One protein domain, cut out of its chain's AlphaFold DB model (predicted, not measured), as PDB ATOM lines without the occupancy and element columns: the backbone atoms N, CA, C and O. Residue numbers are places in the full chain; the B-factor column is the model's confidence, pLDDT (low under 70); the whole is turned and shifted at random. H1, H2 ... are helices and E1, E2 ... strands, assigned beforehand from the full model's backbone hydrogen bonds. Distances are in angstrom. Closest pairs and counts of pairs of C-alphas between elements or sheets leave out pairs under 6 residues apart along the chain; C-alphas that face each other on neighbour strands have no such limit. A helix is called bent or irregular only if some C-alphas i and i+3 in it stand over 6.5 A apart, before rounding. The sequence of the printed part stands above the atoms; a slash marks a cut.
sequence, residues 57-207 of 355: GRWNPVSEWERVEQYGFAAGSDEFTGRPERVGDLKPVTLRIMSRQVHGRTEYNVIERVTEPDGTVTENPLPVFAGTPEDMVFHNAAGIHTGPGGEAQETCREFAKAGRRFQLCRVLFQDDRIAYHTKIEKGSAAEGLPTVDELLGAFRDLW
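What this domain is: This is residues 57 to 207 of the 355 residues of an uncharacterized protein of Bailinhaonella thermotolerans (UniProt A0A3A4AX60). One long sheet of nine strands is curled like part of a barrel and folded back on itself, with the bent strand E1 as the hinge; the leaf E4 E3 E2 faces the leaf E9 E8 E7 E6 E5. The short helix H1 packs across E9 and E8, on the side turned away from E2 and E3. The printed part has 151 residues, with nine named strands and then one named helix along the chain. The sheet's order is E4 E3 E2 E1 E9 E8 E7 E6 E5, antiparallel throughout, and the class is mostly strand. The whole is compact, with a radius of gyration of the C-alphas of 15.3 A and spans of 47 by 40 by 31 A.

How they stand to each other: The sheet is twisted. Its hinge E1, residues 60 to 72, bends by 63 degrees at residue 68. On one side it pairs with E2, residues 93 to 102, where N 65 and O 95 are 2.8 A apart; on the other side it pairs with E9, residues 178 to 185, where N 66 and O 184 are 2.8 A apart. Beyond E2 come E3, residues 105 to 115, with N 98 to O 109 at 2.8 A, and the edge strand E4, residues 121 to 125, with N 124 to O 112 at 2.8 A. These four form a meander, each strand the antiparallel neighbour of the one before. A second meander holds E5, residues 129 to 132, E6, residues 135 to 140, E7, residues 152 to 161, E8, residues 164 to 173, and E9; within hydrogen-bond range are N 132 and O 135, N 138 and O 154, N 159 and O 166, and N 169 and O 181, at 2.8, 2.9, 2.8 and 2.9 A. Between the leaves, the closest C-alphas of E3 and the edge strand E5 are those of Asn 109 and Phe 129, 5.8 A apart, while E4 and E5 are apart. H1, residues 196 to 201, is on the sheet at a height of 8.0 A and only just over E9, with 3 of its 6 C-alphas there; on the local plane it runs across E9 at 90 degrees. Its closest C-alpha pair with E8 is Leu 199 and Leu 168, 6.6 A. In H1 every O i to N i+4 pair is within hydrogen-bond range.

Where its parts are: E1 begins at C-alpha 60 (14.092, 58.210, -33.188) and is 32.9 A long. E3 measures 33.0 A, E8 28.9 A, E2 28.6 A and E7 27.1 A. H1 ends at C-alpha 201 (4.649, 41.589, -8.353).

The domain as a whole: The two C-alphas farthest apart are those of Gly 76 and His 103, 47.9 A. The printed part has no cut. The links E1 to E2 and E6 to E7 are long. The mean pLDDT of the printed part is 86.6; residues 125 to 129 and 141 to 150 are under 70.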
ATOM      1  N   GLY A  57       8.616  57.694 -41.737       73.00
ATOM      2  CA  GLY A  57       9.372  58.662 -40.954       73.00
ATOM      3  C   GLY A  57      10.606  58.029 -40.313       73.00
ATOM      4  O   GLY A  57      10.813  56.817 -40.399       73.00
ATOM      5  N   ARG A  58      11.411  58.876 -39.669       73.38
ATOM      6  CA  ARG A  58      12.712  58.480 -39.128       73.38
ATOM      7  C   ARG A  58      12.600  57.631 -37.870       73.38
ATOM      8  O   ARG A  58      11.672  57.844 -37.085       73.38
ATOM      9  N   TRP A  59      13.547  56.715 -37.663       77.88
ATOM     10  CA  TRP A  59      13.727  56.090 -36.350       77.88
ATOM     11  C   TRP A  59      14.327  57.107 -35.378       77.88
ATOM     12  O   TRP A  59      15.383  57.672 -35.627       77.88
ATOM     13  N   ASN A  60      13.657  57.321 -34.253       81.69
ATOM     14  CA  ASN A  60      14.092  58.210 -33.188       81.69
ATOM     15  C   ASN A  60      14.278  57.394 -31.909       81.69
ATOM     16  O   ASN A  60      13.394  56.589 -31.586       81.69
ATOM     17  N   PRO A  61      15.387  57.577 -31.173       86.94
ATOM     18  CA  PRO A  61      15.524  56.975 -29.858       86.94
ATOM     19  C   PRO A  61      14.418  57.490 -28.938       86.94
ATOM     20  O   PRO A  61      14.164  58.689 -28.870       86.94
ATOM     21  N   VAL A  62      13.760  56.565 -28.247       90.62
ATOM     22  CA  VAL A  62      12.766  56.863 -27.209       90.62
ATOM     23  C   VAL A  62      13.417  56.780 -25.837       90.62
ATOM     24  O   VAL A  62      13.251  57.671 -25.013       90.62
ATOM     25  N   SER A  63      14.168  55.705 -25.597       93.25
ATOM     26  CA  SER A  63      14.831  55.441 -24.320       93.25
ATOM     27  C   SER A  63      15.942  54.415 -24.504       93.25
ATOM     28  O   SER A  63      15.842  53.555 -25.383       93.25
ATOM     29  N   GLU A  64      16.953  54.445 -23.642       94.88
ATOM     30  CA  GLU A  64      17.992  53.419 -23.581       94.88
ATOM     31  C   GLU A  64      18.148  52.922 -22.143       94.88
ATOM     32  O   GLU A  64      18.220  53.715 -21.206       94.88
ATOM     33  N   TRP A  65      18.187  51.605 -21.975       96.44
ATOM     34  CA  TRP A  65      18.193  50.932 -20.682       96.44
ATOM     35  C   TRP A  65      19.402  50.012 -20.567       96.44
ATOM     36  O   TRP A  65      19.756  49.333 -21.525       96.44
ATOM     37  N   GLU A  66      20.008  49.939 -19.392       95.69
ATOM     38  CA  GLU A  66      21.115  49.045 -19.069       95.69
ATOM     39  C   GLU A  66      20.681  48.053 -17.995       95.69
ATOM     40  O   GLU A  66      20.115  48.429 -16.968       95.69
ATOM     41  N   ARG A  67      20.934  46.766 -18.234       95.00
ATOM     42  CA  ARG A  67      20.643  45.709 -17.270       95.00
ATOM     43  C   ARG A  67      21.636  45.747 -16.119       95.00
ATOM     44  O   ARG A  67      22.830  45.578 -16.329       95.00
ATOM     45  N   VAL A  68      21.103  45.862 -14.908       95.94
ATOM     46  CA  VAL A  68      21.884  45.894 -13.663       95.94
ATOM     47  C   VAL A  68      21.683  44.655 -12.804       95.94
ATOM     48  O   VAL A  68      22.572  44.293 -12.043       95.94
ATOM     49  N   GLU A  69      20.540  43.978 -12.937       96.19
ATOM     50  CA  GLU A  69      20.243  42.753 -12.193       96.19
ATOM     51  C   GLU A  69      19.563  41.714 -13.082       96.19
ATOM     52  O   GLU A  69      18.770  42.049 -13.970       96.19
ATOM     53  N   GLN A  70      19.837  40.441 -12.797       95.19
ATOM     54  CA  GLN A  70      19.074  39.302 -13.290       95.19
ATOM     55  C   GLN A  70      18.814  38.332 -12.141       95.19
ATOM     56  O   GLN A  70      19.699  38.048 -11.336       95.19
ATOM     57  N   TYR A  71      17.612  37.771 -12.125       96.69
ATOM     58  CA  TYR A  71      17.203  36.723 -11.207       96.69
ATOM     59  C   TYR A  71      16.707  35.509 -11.992       96.69
ATOM     60  O   TYR A  71      16.038  35.664 -13.012       96.69
ATOM     61  N   GLY A  72      17.033  34.305 -11.531       94.50
ATOM     62  CA  GLY A  72      16.595  33.045 -12.135       94.50
ATOM     63  C   GLY A  72      16.170  32.042 -11.069       94.50
ATOM     64  O   GLY A  72      16.547  32.170  -9.908       94.50
ATOM     65  N   PHE A  73      15.373  31.047 -11.446       94.06
ATOM     66  CA  PHE A  73      14.972  29.983 -10.524       94.06
ATOM     67  C   PHE A  73      15.976  28.832 -10.528       94.06
ATOM     68  O   PHE A  73      16.585  28.521 -11.556       94.06
ATOM     69  N   ALA A  74      16.116  28.174  -9.375       92.56
ATOM     70  CA  ALA A  74      16.822  26.905  -9.280       92.56
ATOM     71  C   ALA A  74      16.168  25.846 -10.186       92.56
ATOM     72  O   ALA A  74      14.973  25.903 -10.484       92.56
ATOM     73  N   ALA A  75      16.945  24.848 -10.607       89.31
ATOM     74  CA  ALA A  75      16.422  23.756 -11.423       89.31
ATOM     75  C   ALA A  75      15.245  23.053 -10.718       89.31
ATOM     76  O   ALA A  75      15.355  22.656  -9.559       89.31
ATOM     77  N   GLY A  76      14.123  22.898 -11.427       88.62
ATOM     78  CA  GLY A  76      12.899  22.293 -10.888       88.62
ATOM     79  C   GLY A  76      12.033  23.227 -10.034       88.62
ATOM     80  O   GLY A  76      11.033  22.768  -9.490       88.62
ATOM     81  N   SER A  77      12.399  24.506  -9.928       93.69
ATOM     82  CA  SER A  77      11.623  25.556  -9.267       93.69
ATOM     83  C   SER A  77      11.076  26.556 -10.288       93.69
ATOM     84  O   SER A  77      11.601  26.698 -11.395       93.69
ATOM     85  N   ASP A  78      10.014  27.253  -9.907       92.50
ATOM     86  CA  ASP A  78       9.349  28.279 -10.695       92.50
ATOM     87  C   ASP A  78       8.738  29.360  -9.790       92.50
ATOM     88  O   ASP A  78       8.953  29.405  -8.576       92.50
ATOM     89  N   GLU A  79       7.932  30.222 -10.400       94.00
ATOM     90  CA  GLU A  79       7.238  31.326  -9.745       94.00
ATOM     91  C   GLU A  79       6.337  30.881  -8.578       94.00
ATOM     92  O   GLU A  79       6.143  31.650  -7.642       94.00
ATOM     93  N   PHE A  80       5.809  29.653  -8.575       94.75
ATOM     94  CA  PHE A  80       4.925  29.162  -7.508       94.75
ATOM     95  C   PHE A  80       5.654  28.376  -6.426       94.75
ATOM     96  O   PHE A  80       5.163  28.285  -5.300       94.75
ATOM     97  N   THR A  81       6.775  27.758  -6.779       94.38
ATOM     98  CA  THR A  81       7.430  26.740  -5.951       94.38
ATOM     99  C   THR A  81       8.724  27.215  -5.308       94.38
ATOM    100  O   THR A  81       9.182  26.591  -4.350       94.38
ATOM    101  N   GLY A  82       9.289  28.342  -5.748       93.00
ATOM    102  CA  GLY A  82      10.447  28.924  -5.088       93.00
ATOM    103  C   GLY A  82      10.606  30.421  -5.292       93.00
ATOM    104  O   GLY A  82       9.744  31.117  -5.825       93.00
ATOM    105  N   ARG A  83      11.737  30.928  -4.801       94.94
ATOM    106  CA  ARG A  83      12.142  32.326  -4.943       94.94
ATOM    107  C   ARG A  83      13.285  32.391  -5.953       94.94
ATOM    108  O   ARG A  83      14.195  31.569  -5.844       94.94
ATOM    109  N   PRO A  84      13.268  33.326  -6.914       96.19
ATOM    110  CA  PRO A  84      14.380  33.447  -7.832       96.19
ATOM    111  C   PRO A  84      15.599  34.009  -7.091       96.19
ATOM    112  O   PRO A  84      15.482  34.857  -6.201       96.19
ATOM    113  N   GLU A  85      16.772  33.533  -7.472       96.50
ATOM    114  CA  GLU A  85      18.060  33.924  -6.916       96.50
ATOM    115  C   GLU A  85      18.785  34.846  -7.891       96.50
ATOM    116  O   GLU A  85      18.606  34.760  -9.110       96.50
ATOM    117  N   ARG A  86      19.601  35.753  -7.351       96.06
ATOM    118  CA  ARG A  86      20.415  36.666  -8.157       96.06
ATOM    119  C   ARG A  86      21.432  35.861  -8.966       96.06
ATOM    120  O   ARG A  86      22.158  35.043  -8.409       96.06
ATOM    121  N   VAL A  87      21.512  36.133 -10.262       92.19
ATOM    122  CA  VAL A  87      22.494  35.524 -11.164       92.19
ATOM    123  C   VAL A  87      23.762  36.385 -11.173       92.19
ATOM    124  O   VAL A  87      23.683  37.597 -11.362       92.19
ATOM    125  N   GLY A  88      24.921  35.766 -10.927       87.31
ATOM    126  CA  GLY A  88      26.238  36.414 -10.994       87.31
ATOM    127  C   GLY A  88      26.805  36.493 -12.416       87.31
ATOM    128  O   GLY A  88      26.228  35.929 -13.344       87.31
ATOM    129  N   ASP A  89      27.935  37.191 -12.575       84.19
ATOM    130  CA  ASP A  89      28.714  37.286 -13.826       84.19
ATOM    131  C   ASP A  89      27.882  37.676 -15.058       84.19
ATOM    132  O   ASP A  89      27.972  37.098 -16.145       84.19
ATOM    133  N   LEU A  90      27.023  38.679 -14.873       83.75
ATOM    134  CA  LEU A  90      26.142  39.158 -15.925       83.75
ATOM    135  C   LEU A  90      26.945  39.835 -17.036       83.75
ATOM    136  O   LEU A  90      27.621  40.837 -16.811       83.75
ATOM    137  N   LYS A  91      26.784  39.342 -18.265       85.38
ATOM    138  CA  LYS A  91      27.194  40.082 -19.464       85.38
ATOM    139  C   LYS A  91      26.469  41.435 -19.506       85.38
ATOM    140  O   LYS A  91      25.249  41.444 -19.296       85.38
ATOM    141  N   PRO A  92      27.138  42.560 -19.796       88.44
ATOM    142  CA  PRO A  92      26.451  43.828 -20.002       88.44
ATOM    143  C   PRO A  92      25.395  43.692 -21.099       88.44
ATOM    144  O   PRO A  92      25.676  43.176 -22.184       88.44
ATOM    145  N   VAL A  93      24.172  44.134 -20.802       88.94
ATOM    146  CA  VAL A  93      23.066  44.158 -21.767       88.94
ATOM    147  C   VAL A  93      22.483  45.556 -21.805       88.94
ATOM    148  O   VAL A  93      22.104  46.094 -20.764       88.94
ATOM    149  N   THR A  94      22.367  46.119 -23.003       90.62
ATOM    150  CA  THR A  94      21.673  47.389 -23.240       90.62
ATOM    151  C   THR A  94      20.467  47.178 -24.140       90.62
ATOM    152  O   THR A  94      20.505  46.369 -25.064       90.62
ATOM    153  N   LEU A  95      19.387  47.899 -23.858       89.75
ATOM    154  CA  LEU A  95      18.148  47.885 -24.615       89.75
ATOM    155  C   LEU A  95      17.833  49.302 -25.083       89.75
ATOM    156  O   LEU A  95      17.508  50.167 -24.273       89.75
ATOM    157  N   ARG A  96      17.890  49.549 -26.386       90.19
ATOM    158  CA  ARG A  96      17.513  50.829 -26.987       90.19
ATOM    159  C   ARG A  96      16.139  50.700 -27.632       90.19
ATOM    160  O   ARG A  96      15.966  49.928 -28.571       90.19
ATOM    161  N   ILE A  97      15.169  51.462 -27.139       89.06
ATOM    162  CA  ILE A  97      13.831  51.548 -27.731       89.06
ATOM    163  C   ILE A  97      13.831  52.678 -28.753       89.06
ATOM    164  O   ILE A  97      14.239  53.801 -28.455       89.06
ATOM    165  N   MET A  98      13.347  52.381 -29.950       87.44
ATOM    166  CA  MET A  98      13.227  53.317 -31.061       87.44
ATOM    167  C   MET A  98      11.756  53.468 -31.449       87.44
ATOM    168  O   MET A  98      10.971  52.531 -31.300       87.44
ATOM    169  N   SER A  99      11.381  54.621 -31.996       86.81
ATOM    170  CA  SER A  99      10.062  54.849 -32.596       86.81
ATOM    171  C   SER A  99      10.170  55.509 -33.963       86.81
ATOM    172  O   SER A  99      11.126  56.231 -34.231       86.81
ATOM    173  N   ARG A 100       9.190  55.288 -34.832       82.25
ATOM    174  CA  ARG A 100       9.049  56.018 -36.098       82.25
ATOM    175  C   ARG A 100       7.585  56.213 -36.454       82.25
ATOM    176  O   ARG A 100       6.725  55.498 -35.952       82.25
ATOM    177  N   GLN A 101       7.309  57.130 -37.373       83.31
ATOM    178  CA  GLN A 101       5.987  57.257 -37.988       83.31
ATOM    179  C   GLN A 101       5.914  56.424 -39.271       83.31
ATOM    180  O   GLN A 101       6.809  56.507 -40.102       83.31
ATOM    181  N   VAL A 102       4.849  55.651 -39.462       80.38
ATOM    182  CA  VAL A 102       4.551  54.911 -40.696       80.38
ATOM    183  C   VAL A 102       3.103  55.162 -41.071       80.38
ATOM    184  O   VAL A 102       2.190  54.713 -40.377       80.38
ATOM    185  N   HIS A 103       2.887  55.906 -42.156       82.44
ATOM    186  CA  HIS A 103       1.551  56.304 -42.612       82.44
ATOM    187  C   HIS A 103       0.687  56.901 -41.478       82.44
ATOM    188  O   HIS A 103      -0.478  56.550 -41.316       82.44
ATOM    189  N   GLY A 104       1.284  57.772 -40.655       83.19
ATOM    190  CA  GLY A 104       0.605  58.433 -39.531       83.19
ATOM    191  C   GLY A 104       0.397  57.570 -38.281       83.19
ATOM    192  O   GLY A 104      -0.320  57.991 -37.377       83.19
ATOM    193  N   ARG A 105       0.991  56.371 -38.215       84.62
ATOM    194  CA  ARG A 105       0.991  55.519 -37.016       84.62
ATOM    195  C   ARG A 105       2.392  55.417 -36.430       84.62
ATOM    196  O   ARG A 105       3.351  55.247 -37.178       84.62
ATOM    197  N   THR A 106       2.506  55.433 -35.106       85.88
ATOM    198  CA  THR A 106       3.778  55.146 -34.437       85.88
ATOM    199  C   THR A 106       4.072  53.648 -34.489       85.88
ATOM    200  O   THR A 106       3.264  52.835 -34.046       85.88
ATOM    201  N   GLU A 107       5.234  53.284 -35.017       84.31
ATOM    202  CA  GLU A 107       5.828  51.958 -34.862       84.31
ATOM    203  C   GLU A 107       6.987  52.037 -33.875       84.31
ATOM    204  O   GLU A 107       7.705  53.037 -33.837       84.31
ATOM    205  N   TYR A 108       7.191  50.969 -33.112       84.25
ATOM    206  CA  TYR A 108       8.278  50.854 -32.149       84.25
ATOM    207  C   TYR A 108       9.207  49.705 -32.510       84.25
ATOM    208  O   TYR A 108       8.829  48.760 -33.206       84.25
ATOM    209  N   ASN A 109      10.435  49.802 -32.022       83.75
ATOM    210  CA  ASN A 109      11.441  48.772 -32.166       83.75
ATOM    211  C   ASN A 109      12.353  48.730 -30.948       83.75
ATOM    212  O   ASN A 109      12.465  49.705 -30.208       83.75
ATOM    213  N   VAL A 110      13.029  47.607 -30.785       83.88
ATOM    214  CA  VAL A 110      14.014  47.360 -29.750       83.88
ATOM    215  C   VAL A 110      15.315  46.949 -30.426       83.88
ATOM    216  O   VAL A 110      15.332  46.101 -31.312       83.88
ATOM    217  N   ILE A 111      16.417  47.541 -29.995       82.75
ATOM    218  CA  ILE A 111      17.748  47.013 -30.258       82.75
ATOM    219  C   ILE A 111      18.290  46.546 -28.930       82.75
ATOM    220  O   ILE A 111      18.461  47.347 -28.011       82.75
ATOM    221  N   GLU A 112      18.560  45.255 -28.831       83.06
ATOM    222  CA  GLU A 112      19.315  44.732 -27.706       83.06
ATOM    223  C   GLU A 112      20.777  44.556 -28.099       83.06
ATOM    224  O   GLU A 112      21.071  44.077 -29.193       83.06
ATOM    225  N   ARG A 113      21.693  44.933 -27.207       83.75
ATOM    226  CA  ARG A 113      23.120  44.655 -27.350       83.75
ATOM    227  C   ARG A 113      23.621  43.906 -26.142       83.75
ATOM    228  O   ARG A 113      23.382  44.338 -25.017       83.75
ATOM    229  N   VAL A 114      24.374  42.851 -26.399       83.00
ATOM    230  CA  VAL A 114      25.099  42.082 -25.396       83.00
ATOM    231  C   VAL A 114      26.586  42.269 -25.653       83.00
ATOM    232  O   VAL A 114      27.047  42.040 -26.772       83.00
ATOM    233  N   THR A 115      27.331  42.683 -24.632       83.75
ATOM    234  CA  THR A 115      28.797  42.720 -24.686       83.75
ATOM    235  C   THR A 115      29.347  41.428 -24.097       83.75
ATOM    236  O   THR A 115      29.085  41.092 -22.941       83.75
ATOM    237  N   GLU A 116      30.091  40.690 -24.908       80.75
ATOM    238  CA  GLU A 116      30.777  39.467 -24.521       80.75
ATOM    239  C   GLU A 116      32.027  39.764 -23.672       80.75
ATOM    240  O   GLU A 116      32.563  40.875 -23.730       80.75
ATOM    241  N   PRO A 117      32.530  38.793 -22.885       80.44
ATOM    242  CA  PRO A 117      33.734  38.982 -22.070       80.44
ATOM    243  C   PRO A 117      34.987  39.368 -22.868       80.44
ATOM    244  O   PRO A 117      35.876  40.021 -22.329       80.44
ATOM    245  N   ASP A 118      35.063  38.977 -24.142       79.69
ATOM    246  CA  ASP A 118      36.142  39.350 -25.066       79.69
ATOM    247  C   ASP A 118      35.959  40.754 -25.683       79.69
ATOM    248  O   ASP A 118      36.764  41.186 -26.506       79.69
ATOM    249  N   GLY A 119      34.907  41.476 -25.281       78.12
ATOM    250  CA  GLY A 119      34.554  42.802 -25.776       78.12
ATOM    251  C   GLY A 119      33.755  42.792 -27.080       78.12
ATOM    252  O   GLY A 119      33.328  43.860 -27.530       78.12
ATOM    253  N   THR A 120      33.516  41.628 -27.690       74.44
ATOM    254  CA  THR A 120      32.672  41.547 -28.884       74.44
ATOM    255  C   THR A 120      31.230  41.923 -28.542       74.44
ATOM    256  O   THR A 120      30.735  41.679 -27.442       74.44
ATOM    257  N   VAL A 121      30.542  42.590 -29.470       75.44
ATOM    258  CA  VAL A 121      29.155  43.030 -29.271       75.44
ATOM    259  C   VAL A 121      28.250  42.235 -30.192       75.44
ATOM    260  O   VAL A 121      28.382  42.313 -31.414       75.44
ATOM    261  N   THR A 122      27.302  41.516 -29.598       71.88
ATOM    262  CA  THR A 122      26.201  40.882 -30.323       71.88
ATOM    263  C   THR A 122      24.984  41.794 -30.256       71.88
ATOM    264  O   THR A 122      24.559  42.177 -29.168       71.88
ATOM    265  N   GLU A 123      24.409  42.137 -31.406       72.62
ATOM    266  CA  GLU A 123      23.195  42.957 -31.482       72.62
ATOM    267  C   GLU A 123      22.005  42.124 -31.970       72.62
ATOM    268  O   GLU A 123      22.140  41.276 -32.856       72.62
ATOM    269  N   ASN A 124      20.821  42.383 -31.411       71.38
ATOM    270  CA  ASN A 124      19.543  41.959 -31.972       71.38
ATOM    271  C   ASN A 124      18.785  43.165 -32.523       71.38
ATOM    272  O   ASN A 124      17.906  43.707 -31.843       71.38
ATOM    273  N   PRO A 125      19.091  43.614 -33.744       62.81
ATOM    274  CA  PRO A 125      18.240  44.592 -34.380       62.81
ATOM    275  C   PRO A 125      16.906  43.912 -34.736       62.81
ATOM    276  O   PRO A 125      16.859  42.887 -35.419       62.81
ATOM    277  N   LEU A 126      15.785  44.513 -34.334       60.12
ATOM    278  CA  LEU A 126      14.464  44.250 -34.923       60.12
ATOM    279  C   LEU A 126      13.754  42.957 -34.479       60.12
ATOM    280  O   LEU A 126      13.311  42.156 -35.329       60.12
ATOM    281  N   PRO A 127      13.547  42.740 -33.173       60.56
ATOM    282  CA  PRO A 127      12.437  41.917 -32.749       60.56
ATOM    283  C   PRO A 127      11.129  42.687 -33.015       60.56
ATOM    284  O   PRO A 127      11.025  43.893 -32.786       60.56
ATOM    285  N   VAL A 128      10.116  41.996 -33.548       58.06
ATOM    286  CA  VAL A 128       8.774  42.579 -33.662       58.06
ATOM    287  C   VAL A 128       8.289  42.859 -32.247       58.06
ATOM    288  O   VAL A 128       8.129  41.942 -31.442       58.06
ATOM    289  N   PHE A 129       8.108  44.137 -31.969       69.25
ATOM    290  CA  PHE A 129       7.609  44.668 -30.722       69.25
ATOM    291  C   PHE A 129       6.081  44.716 -30.771       69.25
ATOM    292  O   PHE A 129       5.499  45.196 -31.747       69.25
ATOM    293  N   ALA A 130       5.430  44.246 -29.714       75.81
ATOM    294  CA  ALA A 130       4.019  44.501 -29.461       75.81
ATOM    295  C   ALA A 130       3.884  45.333 -28.183       75.81
ATOM    296  O   ALA A 130       4.533  45.014 -27.190       75.81
ATOM    297  N   GLY A 131       3.022  46.354 -28.201       85.50
ATOM    298  CA  GLY A 131       2.729  47.188 -27.032       85.50
ATOM    299  C   GLY A 131       3.211  48.632 -27.170       85.50
ATOM    300  O   GLY A 131       3.048  49.244 -28.227       85.50
ATOM    301  N   THR A 132       3.766  49.168 -26.086       90.19
ATOM    302  CA  THR A 132       4.281  50.540 -25.923       90.19
ATOM    303  C   THR A 132       5.617  50.500 -25.178       90.19
ATOM    304  O   THR A 132       5.919  49.474 -24.573       90.19
ATOM    305  N   PRO A 133       6.477  51.532 -25.259       90.69
ATOM    306  CA  PRO A 133       7.773  51.529 -24.570       90.69
ATOM    307  C   PRO A 133       7.674  51.200 -23.071       90.69
ATOM    308  O   PRO A 133       8.607  50.638 -22.499       90.69
ATOM    309  N   GLU A 134       6.529  51.513 -22.467       93.81
ATOM    310  CA  GLU A 134       6.200  51.296 -21.064       93.81
ATOM    311  C   GLU A 134       5.666  49.881 -20.761       93.81
ATOM    312  O   GLU A 134       5.756  49.431 -19.622       93.81
ATOM    313  N   ASP A 135       5.119  49.165 -21.747       94.00
ATOM    314  CA  ASP A 135       4.637  47.779 -21.623       94.00
ATOM    315  C   ASP A 135       4.759  47.079 -22.977       94.00
ATOM    316  O   ASP A 135       3.985  47.347 -23.905       94.00
ATOM    317  N   MET A 136       5.766  46.218 -23.105       91.81
ATOM    318  CA  MET A 136       6.145  45.608 -24.373       91.81
ATOM    319  C   MET A 136       6.405  44.116 -24.271       91.81
ATOM    320  O   MET A 136       6.948  43.620 -23.287       91.81
ATOM    321  N   VAL A 137       6.111  43.414 -25.362       90.19
ATOM    322  CA  VAL A 137       6.544  42.037 -25.594       90.19
ATOM    323  C   VAL A 137       7.372  41.992 -26.867       90.19
ATOM    324  O   VAL A 137       6.934  42.470 -27.916       90.19
ATOM    325  N   PHE A 138       8.555  41.392 -26.794       86.50
ATOM    326  CA  PHE A 138       9.395  41.157 -27.960       86.50
ATOM    327  C   PHE A 138      10.054  39.775 -27.896       86.50
ATOM    328  O   PHE A 138      10.270  39.205 -26.829       86.50
ATOM    329  N   HIS A 139      10.331  39.205 -29.068       81.12
ATOM    330  CA  HIS A 139      10.995  37.908 -29.191       81.12
ATOM    331  C   HIS A 139      12.468  38.126 -29.494       81.12
ATOM    332  O   HIS A 139      12.833  38.571 -30.584       81.12
ATOM    333  N   ASN A 140      13.304  37.824 -28.514       73.00
ATOM    334  CA  ASN A 140      14.736  37.917 -28.637       73.00
ATOM    335  C   ASN A 140      15.287  36.629 -29.249       73.00
ATOM    336  O   ASN A 140      14.885  35.542 -28.850       73.00
ATOM    337  N   ALA A 141      16.186  36.751 -30.221       65.50
ATOM    338  CA  ALA A 141      16.898  35.620 -30.807       65.50
ATOM    339  C   ALA A 141      18.422  35.789 -30.716       65.50
ATOM    340  O   ALA A 141      19.151  34.920 -31.185       65.50
ATOM    341  N   ALA A 142      18.925  36.902 -30.169       55.34
ATOM    342  CA  ALA A 142      20.360  37.127 -30.070       55.34
ATOM    343  C   ALA A 142      20.900  36.706 -28.711       55.34
ATOM    344  O   ALA A 142      20.294  36.978 -27.681       55.34
ATOM    345  N   GLY A 143      22.090  36.107 -28.733       50.97
ATOM    346  CA  GLY A 143      23.078  36.198 -27.655       50.97
ATOM    347  C   GLY A 143      22.745  35.542 -26.316       50.97
ATOM    348  O   GLY A 143      23.659  35.321 -25.520       50.97
ATOM    349  N   ILE A 144      21.500  35.151 -26.046       49.94
ATOM    350  CA  ILE A 144      21.203  34.327 -24.882       49.94
ATOM    351  C   ILE A 144      21.599  32.899 -25.252       49.94
ATOM    352  O   ILE A 144      20.809  32.120 -25.779       49.94
ATOM    353  N   HIS A 145      22.877  32.588 -25.034       46.47
ATOM    354  CA  HIS A 145      23.520  31.285 -25.224       46.47
ATOM    355  C   HIS A 145      22.954  30.200 -24.292       46.47
ATOM    356  O   HIS A 145      23.690  29.476 -23.628       46.47
ATOM    357  N   THR A 146      21.637  30.063 -24.229       44.06
ATOM    358  CA  THR A 146      20.968  29.019 -23.475       44.06
ATOM    359  C   THR A 146      20.339  28.032 -24.446       44.06
ATOM    360  O   THR A 146      19.137  28.039 -24.691       44.06
ATOM    361  N   GLY A 147      21.192  27.191 -25.027       44.47
ATOM    362  CA  GLY A 147      20.784  25.958 -25.694       44.47
ATOM    363  C   GLY A 147      20.423  26.048 -27.188       44.47
ATOM    364  O   GLY A 147      20.284  27.129 -27.768       44.47
ATOM    365  N   PRO A 148      20.309  24.878 -27.847       40.53
ATOM    366  CA  PRO A 148      19.978  24.770 -29.263       40.53
ATOM    367  C   PRO A 148      18.520  25.180 -29.504       40.53
ATOM    368  O   PRO A 148      17.597  24.411 -29.255       40.53
ATOM    369  N   GLY A 149      18.325  26.403 -30.001       54.16
ATOM    370  CA  GLY A 149      17.007  26.938 -30.362       54.16
ATOM    371  C   GLY A 149      16.842  28.442 -30.106       54.16
ATOM    372  O   GLY A 149      16.068  29.081 -30.816       54.16
ATOM    373  N   GLY A 150      17.638  29.014 -29.192       66.56
ATOM    374  CA  GLY A 150      18.104  30.411 -29.193       66.56
ATOM    375  C   GLY A 150      17.087  31.553 -29.083       66.56
ATOM    376  O   GLY A 150      17.522  32.701 -29.114       66.56
ATOM    377  N   GLU A 151      15.779  31.294 -28.961       78.81
ATOM    378  CA  GLU A 151      14.794  32.358 -28.722       78.81
ATOM    379  C   GLU A 151      14.426  32.489 -27.244       78.81
ATOM    380  O   GLU A 151      14.323  31.502 -26.510       78.81
ATOM    381  N   ALA A 152      14.109  33.713 -26.847       85.38
ATOM    382  CA  ALA A 152      13.395  34.020 -25.625       85.38
ATOM    383  C   ALA A 152      12.257  35.000 -25.924       85.38
ATOM    384  O   ALA A 152      12.350  35.830 -26.828       85.38
ATOM    385  N   GLN A 153      11.170  34.914 -25.168       88.88
ATOM    386  CA  GLN A 153      10.162  35.968 -25.137       88.88
ATOM    387  C   GLN A 153      10.443  36.862 -23.935       88.88
ATOM    388  O   GLN A 153      10.425  36.392 -22.799       88.88
ATOM    389  N   GLU A 154      10.660  38.147 -24.180       91.62
ATOM    390  CA  GLU A 154      10.806  39.151 -23.135       91.62
ATOM    391  C   GLU A 154       9.533  39.980 -23.061       91.62
ATOM    392  O   GLU A 154       9.075  40.534 -24.058       91.62
ATOM    393  N   THR A 155       8.943  40.042 -21.871       94.69
ATOM    394  CA  THR A 155       7.879  40.989 -21.540       94.69
ATOM    395  C   THR A 155       8.461  42.021 -20.596       94.69
ATOM    396  O   THR A 155       8.864  41.660 -19.492       94.69
ATOM    397  N   CYS A 156       8.529  43.279 -21.011       95.88
ATOM    398  CA  CYS A 156       9.082  44.356 -20.209       95.88
ATOM    399  C   CYS A 156       8.006  45.368 -19.831       95.88
ATOM    400  O   CYS A 156       7.181  45.731 -20.662       95.88
ATOM    401  N   ARG A 157       8.059  45.841 -18.587       97.56
ATOM    402  CA  ARG A 157       7.185  46.870 -18.031       97.56
ATOM    403  C   ARG A 157       8.022  47.942 -17.370       97.56
ATOM    404  O   ARG A 157       8.982  47.648 -16.655       97.56
ATOM    405  N   GLU A 158       7.643  49.183 -17.588       96.69
ATOM    406  CA  GLU A 158       8.173  50.281 -16.813       96.69
ATOM    407  C   GLU A 158       7.616  50.250 -15.388       96.69
ATOM    408  O   GLU A 158       6.442  49.968 -15.148       96.69
ATOM    409  N   PHE A 159       8.481  50.545 -14.427       97.75
ATOM    410  CA  PHE A 159       8.166  50.574 -13.014       97.75
ATOM    411  C   PHE A 159       8.747  51.831 -12.375       97.75
ATOM    412  O   PHE A 159       9.936  52.122 -12.516       97.75
ATOM    413  N   ALA A 160       7.912  52.568 -11.644       97.06
ATOM    414  CA  ALA A 160       8.317  53.774 -10.938       97.06
ATOM    415  C   ALA A 160       8.467  53.504  -9.434       97.06
ATOM    416  O   ALA A 160       7.546  53.005  -8.792       97.06
ATOM    417  N   LYS A 161       9.607  53.888  -8.851       96.81
ATOM    418  CA  LYS A 161       9.870  53.780  -7.409       96.81
ATOM    419  C   LYS A 161      10.674  54.975  -6.928       96.81
ATOM    420  O   LYS A 161      11.710  55.297  -7.499       96.81
ATOM    421  N   ALA A 162      10.181  55.633  -5.878       95.31
ATOM    422  CA  ALA A 162      10.824  56.797  -5.261       95.31
ATOM    423  C   ALA A 162      11.254  57.882  -6.280       95.31
ATOM    424  O   ALA A 162      12.361  58.405  -6.211       95.31
ATOM    425  N   GLY A 163      10.387  58.192  -7.254       94.56
ATOM    426  CA  GLY A 163      10.651  59.204  -8.287       94.56
ATOM    427  C   GLY A 163      11.604  58.763  -9.403       94.56
ATOM    428  O   GLY A 163      12.014  59.589 -10.211       94.56
ATOM    429  N   ARG A 164      11.961  57.477  -9.462       95.62
ATOM    430  CA  ARG A 164      12.871  56.907 -10.460       95.62
ATOM    431  C   ARG A 164      12.165  55.869 -11.318       95.62
ATOM    432  O   ARG A 164      11.246  55.208 -10.837       95.62
ATOM    433  N   ARG A 165      12.618  55.722 -12.562       96.44
ATOM    434  CA  ARG A 165      12.093  54.758 -13.534       96.44
ATOM    435  C   ARG A 165      13.042  53.576 -13.667       96.44
ATOM    436  O   ARG A 165      14.261  53.737 -13.715       96.44
ATOM    437  N   PHE A 166      12.456  52.397 -13.750       97.94
ATOM    438  CA  PHE A 166      13.123  51.132 -13.998       97.94
ATOM    439  C   PHE A 166      12.380  50.433 -15.120       97.94
ATOM    440  O   PHE A 166      11.161  50.553 -15.226       97.94
ATOM    441  N   GLN A 167      13.093  49.657 -15.917       97.62
ATOM    442  CA  GLN A 167      12.465  48.726 -16.832       97.62
ATOM    443  C   GLN A 167      12.668  47.322 -16.286       97.62
ATOM    444  O   GLN A 167      13.783  46.807 -16.201       97.62
ATOM    445  N   LEU A 168      11.566  46.722 -15.873       98.19
ATOM    446  CA  LEU A 168      11.528  45.355 -15.396       98.19
ATOM    447  C   LEU A 168      11.224  44.467 -16.587       98.19
ATOM    448  O   LEU A 168      10.386  44.831 -17.405       98.19
ATOM    449  N   CYS A 169      11.869  43.314 -16.697       96.50
ATOM    450  CA  CYS A 169      11.544  42.349 -17.741       96.50
ATOM    451  C   CYS A 169      11.382  40.954 -17.156       96.50
ATOM    452  O   CYS A 169      12.143  40.550 -16.282       96.50
ATOM    453  N   ARG A 170      10.421  40.208 -17.686       96.00
ATOM    454  CA  ARG A 170      10.259  38.772 -17.498       96.00
ATOM    455  C   ARG A 170      10.639  38.072 -18.793       96.00
ATOM    456  O   ARG A 170      10.111  38.406 -19.852       96.00
ATOM    457  N   VAL A 171      11.526  37.096 -18.696       92.62
ATOM    458  CA  VAL A 171      12.090  36.361 -19.827       92.62
ATOM    459  C   VAL A 171      11.653  34.909 -19.750       92.62
ATOM    460  O   VAL A 171      11.897  34.241 -18.745       92.62
ATOM    461  N   LEU A 172      11.019  34.424 -20.814       91.06
ATOM    462  CA  LEU A 172      10.711  33.013 -21.019       91.06
ATOM    463  C   LEU A 172      11.671  32.421 -22.037       91.06
ATOM    464  O   LEU A 172      11.695  32.857 -23.189       91.06
ATOM    465  N   PHE A 173      12.424  31.409 -21.625       86.62
ATOM    466  CA  PHE A 173      13.312  30.664 -22.508       86.62
ATOM    467  C   PHE A 173      12.585  29.478 -23.146       86.62
ATOM    468  O   PHE A 173      11.579  28.988 -22.634       86.62
ATOM    469  N   GLN A 174      13.091  29.004 -24.287       82.25
ATOM    470  CA  GLN A 174      12.533  27.828 -24.968       82.25
ATOM    471  C   GLN A 174      12.637  26.532 -24.155       82.25
ATOM    472  O   GLN A 174      11.881  25.598 -24.411       82.25
ATOM    473  N   ASP A 175      13.572  26.458 -23.210       82.81
ATOM    474  CA  ASP A 175      13.771  25.316 -22.317       82.81
ATOM    475  C   ASP A 175      12.963  25.439 -21.013       82.81
ATOM    476  O   ASP A 175      13.368  24.920 -19.975       82.81
ATOM    477  N   ASP A 176      11.828  26.143 -21.071       85.12
ATOM    478  CA  ASP A 176      10.881  26.397 -19.976       85.12
ATOM    479  C   ASP A 176      11.475  27.162 -18.769       85.12
ATOM    480  O   ASP A 176      10.789  27.378 -17.767       85.12
ATOM    481  N   ARG A 177      12.734  27.621 -18.844       89.25
ATOM    482  CA  ARG A 177      13.326  28.472 -17.804       89.25
ATOM    483  C   ARG A 177      12.690  29.862 -17.813       89.25
ATOM    484  O   ARG A 177      12.321  30.401 -18.859       89.25
ATOM    485  N   ILE A 178      12.652  30.472 -16.630       92.00
ATOM    486  CA  ILE A 178      12.187  31.844 -16.414       92.00
ATOM    487  C   ILE A 178      13.323  32.646 -15.789       92.00
ATOM    488  O   ILE A 178      13.960  32.192 -14.836       92.00
ATOM    489  N   ALA A 179      13.556  33.847 -16.307       93.44
ATOM    490  CA  ALA A 179      14.392  34.842 -15.653       93.44
ATOM    491  C   ALA A 179      13.671  36.183 -15.551       93.44
ATOM    492  O   ALA A 179      12.714  36.463 -16.272       93.44
ATOM    493  N   TYR A 180      14.168  37.021 -14.655       96.56
ATOM    494  CA  TYR A 180      13.718  38.386 -14.479       96.56
ATOM    495  C   TYR A 180      14.899  39.337 -14.561       96.56
ATOM    496  O   TYR A 180      15.948  39.048 -13.993       96.56
ATOM    497  N   HIS A 181      14.735  40.470 -15.235       95.44
ATOM    498  CA  HIS A 181      15.746  41.515 -15.349       95.44
ATOM    499  C   HIS A 181      15.262  42.802 -14.691       95.44
ATOM    500  O   HIS A 181      14.098  43.176 -14.841       95.44
ATOM    501  N   THR A 182      16.188  43.518 -14.064       97.62
ATOM    502  CA  THR A 182      16.018  44.934 -13.733       97.62
ATOM    503  C   THR A 182      16.984  45.729 -14.591       97.62
ATOM    504  O   THR A 182      18.194  45.479 -14.580       97.62
ATOM    505  N   LYS A 183      16.447  46.691 -15.336       97.50
ATOM    506  CA  LYS A 183      17.212  47.636 -16.141       97.50
ATOM    507  C   LYS A 183      16.989  49.055 -15.606       97.50
ATOM    508  O   LYS A 183      15.884  49.396 -15.175       97.50
ATOM    509  N   ILE A 184      18.034  49.871 -15.615       97.75
ATOM    510  CA  ILE A 184      17.977  51.309 -15.313       97.75
ATOM    511  C   ILE A 184      18.169  52.103 -16.598       97.75
ATOM    512  O   ILE A 184      18.707  51.579 -17.567       97.75
ATOM    513  N   GLU A 185      17.735  53.356 -16.624       96.94
ATOM    514  CA  GLU A 185      18.036  54.233 -17.753       96.94
ATOM    515  C   GLU A 185      19.557  54.414 -17.878       96.94
ATOM    516  O   GLU A 185      20.254  54.612 -16.876       96.94
ATOM    517  N   LYS A 186      20.087  54.300 -19.097       94.75
ATOM    518  CA  LYS A 186      21.531  54.318 -19.342       94.75
ATOM    519  C   LYS A 186      22.163  55.604 -18.804       94.75
ATOM    520  O   LYS A 186      21.684  56.703 -19.066       94.75
ATOM    521  N   GLY A 187      23.260  55.455 -18.060       94.19
ATOM    522  CA  GLY A 187      23.949  56.566 -17.394       94.19
ATOM    523  C   GLY A 187      23.363  56.967 -16.034       94.19
ATOM    524  O   GLY A 187      23.937  57.823 -15.364       94.19
ATOM    525  N   SER A 188      22.262  56.350 -15.591       95.50
ATOM    526  CA  SER A 188      21.738  56.534 -14.231       95.50
ATOM    527  C   SER A 188      22.506  55.701 -13.197       95.50
ATOM    528  O   SER A 188      23.152  54.710 -13.523       95.50
ATOM    529  N   ALA A 189      22.402  56.070 -11.917       94.12
ATOM    530  CA  ALA A 189      22.984  55.298 -10.817       94.12
ATOM    531  C   ALA A 189      22.166  54.030 -10.501       94.12
ATOM    532  O   ALA A 189      20.938  54.061 -10.509       94.12
ATOM    533  N   ALA A 190      22.814  52.932 -10.110       93.94
ATOM    534  CA  ALA A 190      22.155  51.670  -9.739       93.94
ATOM    535  C   ALA A 190      21.672  51.615  -8.268       93.94
ATOM    536  O   ALA A 190      21.680  50.565  -7.633       93.94
ATOM    537  N   GLU A 191      21.267  52.745  -7.688       94.81
ATOM    538  CA  GLU A 191      20.768  52.801  -6.306       94.81
ATOM    539  C   GLU A 191      19.265  52.497  -6.229       94.81
ATOM    540  O   GLU A 191      18.557  52.616  -7.227       94.81
ATOM    541  N   GLY A 192      18.742  52.164  -5.044       95.94
ATOM    542  CA  GLY A 192      17.291  52.109  -4.804       95.94
ATOM    543  C   GLY A 192      16.515  51.152  -5.718       95.94
ATOM    544  O   GLY A 192      15.339  51.399  -5.990       95.94
ATOM    545  N   LEU A 193      17.170  50.090  -6.199       97.44
ATOM    546  CA  LEU A 193      16.592  49.138  -7.142       97.44
ATOM    547  C   LEU A 193      15.270  48.539  -6.611       97.44
ATOM    548  O   LEU A 193      15.070  48.412  -5.391       97.44
ATOM    549  N   PRO A 194      14.342  48.163  -7.504       98.00
ATOM    550  CA  PRO A 194      13.200  47.333  -7.153       98.00
ATOM    551  C   PRO A 194      13.660  46.050  -6.455       98.00
ATOM    552  O   PRO A 194      14.641  45.421  -6.847       98.00
ATOM    553  N   THR A 195      12.964  45.690  -5.384       97.81
ATOM    554  CA  THR A 195      13.162  44.429  -4.670       97.81
ATOM    555  C   THR A 195      12.685  43.261  -5.530       97.81
ATOM    556  O   THR A 195      11.890  43.442  -6.454       97.81
ATOM    557  N   VAL A 196      13.113  42.042  -5.193       97.12
ATOM    558  CA  VAL A 196      12.623  40.826  -5.865       97.12
ATOM    559  C   VAL A 196      11.097  40.730  -5.795       97.12
ATOM    560  O   VAL A 196      10.468  40.350  -6.774       97.12
ATOM    561  N   ASP A 197      10.486  41.127  -4.680       97.69
ATOM    562  CA  ASP A 197       9.035  41.023  -4.504       97.69
ATOM    563  C   ASP A 197       8.280  42.049  -5.368       97.69
ATOM    564  O   ASP A 197       7.247  41.719  -5.948       97.69
ATOM    565  N   GLU A 198       8.820  43.262  -5.531       98.19
ATOM    566  CA  GLU A 198       8.296  44.261  -6.479       98.19
ATOM    567  C   GLU A 198       8.442  43.780  -7.931       98.19
ATOM    568  O   GLU A 198       7.498  43.882  -8.714       98.19
ATOM    569  N   LEU A 199       9.597  43.199  -8.275       97.69
ATOM    570  CA  LEU A 199       9.868  42.634  -9.597       97.69
ATOM    571  C   LEU A 199       8.903  41.498  -9.947       97.69
ATOM    572  O   LEU A 199       8.307  41.494 -11.019       97.69
ATOM    573  N   LEU A 200       8.707  40.559  -9.025       97.12
ATOM    574  CA  LEU A 200       7.749  39.468  -9.173       97.12
ATOM    575  C   LEU A 200       6.303  39.979  -9.234       97.12
ATOM    576  O   LEU A 200       5.507  39.503 -10.047       97.12
ATOM    577  N   GLY A 201       5.966  40.958  -8.392       97.50
ATOM    578  CA  GLY A 201       4.649  41.589  -8.353       97.50
ATOM    579  C   GLY A 201       4.274  42.245  -9.681       97.50
ATOM    580  O   GLY A 201       3.133  42.109 -10.122       97.50
ATOM    581  N   ALA A 202       5.245  42.865 -10.361       97.56
ATOM    582  CA  ALA A 202       5.051  43.506 -11.658       97.56
ATOM    583  C   ALA A 202       4.617  42.545 -12.777       97.56
ATOM    584  O   ALA A 202       4.123  43.020 -13.793       97.56
ATOM    585  N   PHE A 203       4.766  41.226 -12.607       97.88
ATOM    586  CA  PHE A 203       4.408  40.215 -13.611       97.88
ATOM    587  C   PHE A 203       3.492  39.114 -13.076       97.88
ATOM    588  O   PHE A 203       3.377  38.047 -13.686       97.88
ATOM    589  N   ARG A 204       2.835  39.342 -11.933       96.56
ATOM    590  CA  ARG A 204       2.011  38.324 -11.270       96.56
ATOM    591  C   ARG A 204       0.885  37.785 -12.159       96.56
ATOM    592  O   ARG A 204       0.515  36.622 -12.045       96.56
ATOM    593  N   ASP A 205       0.365  38.611 -13.059       96.56
ATOM    594  CA  ASP A 205      -0.654  38.264 -14.055       96.56
ATOM    595  C   ASP A 205      -0.160  37.293 -15.146       96.56
ATOM    596  O   ASP A 205      -0.970  36.670 -15.834       96.56
ATOM    597  N   LEU A 206       1.157  37.139 -15.299       95.00
ATOM    598  CA  LEU A 206       1.780  36.229 -16.262       95.00
ATOM    599  C   LEU A 206       2.208  34.897 -15.638       95.00
ATOM    600  O   LEU A 206       2.682  34.017 -16.358       95.00
ATOM    601  N   TRP A 207       2.050  34.734 -14.324       94.44
ATOM    602  CA  TRP A 207       2.502  33.536 -13.631       94.44
ATOM    603  C   TRP A 207       1.813  32.270 -14.144       94.44
ATOM    604  O   TRP A 207       0.624  32.261 -14.465       94.44
TER     605      TRP A 207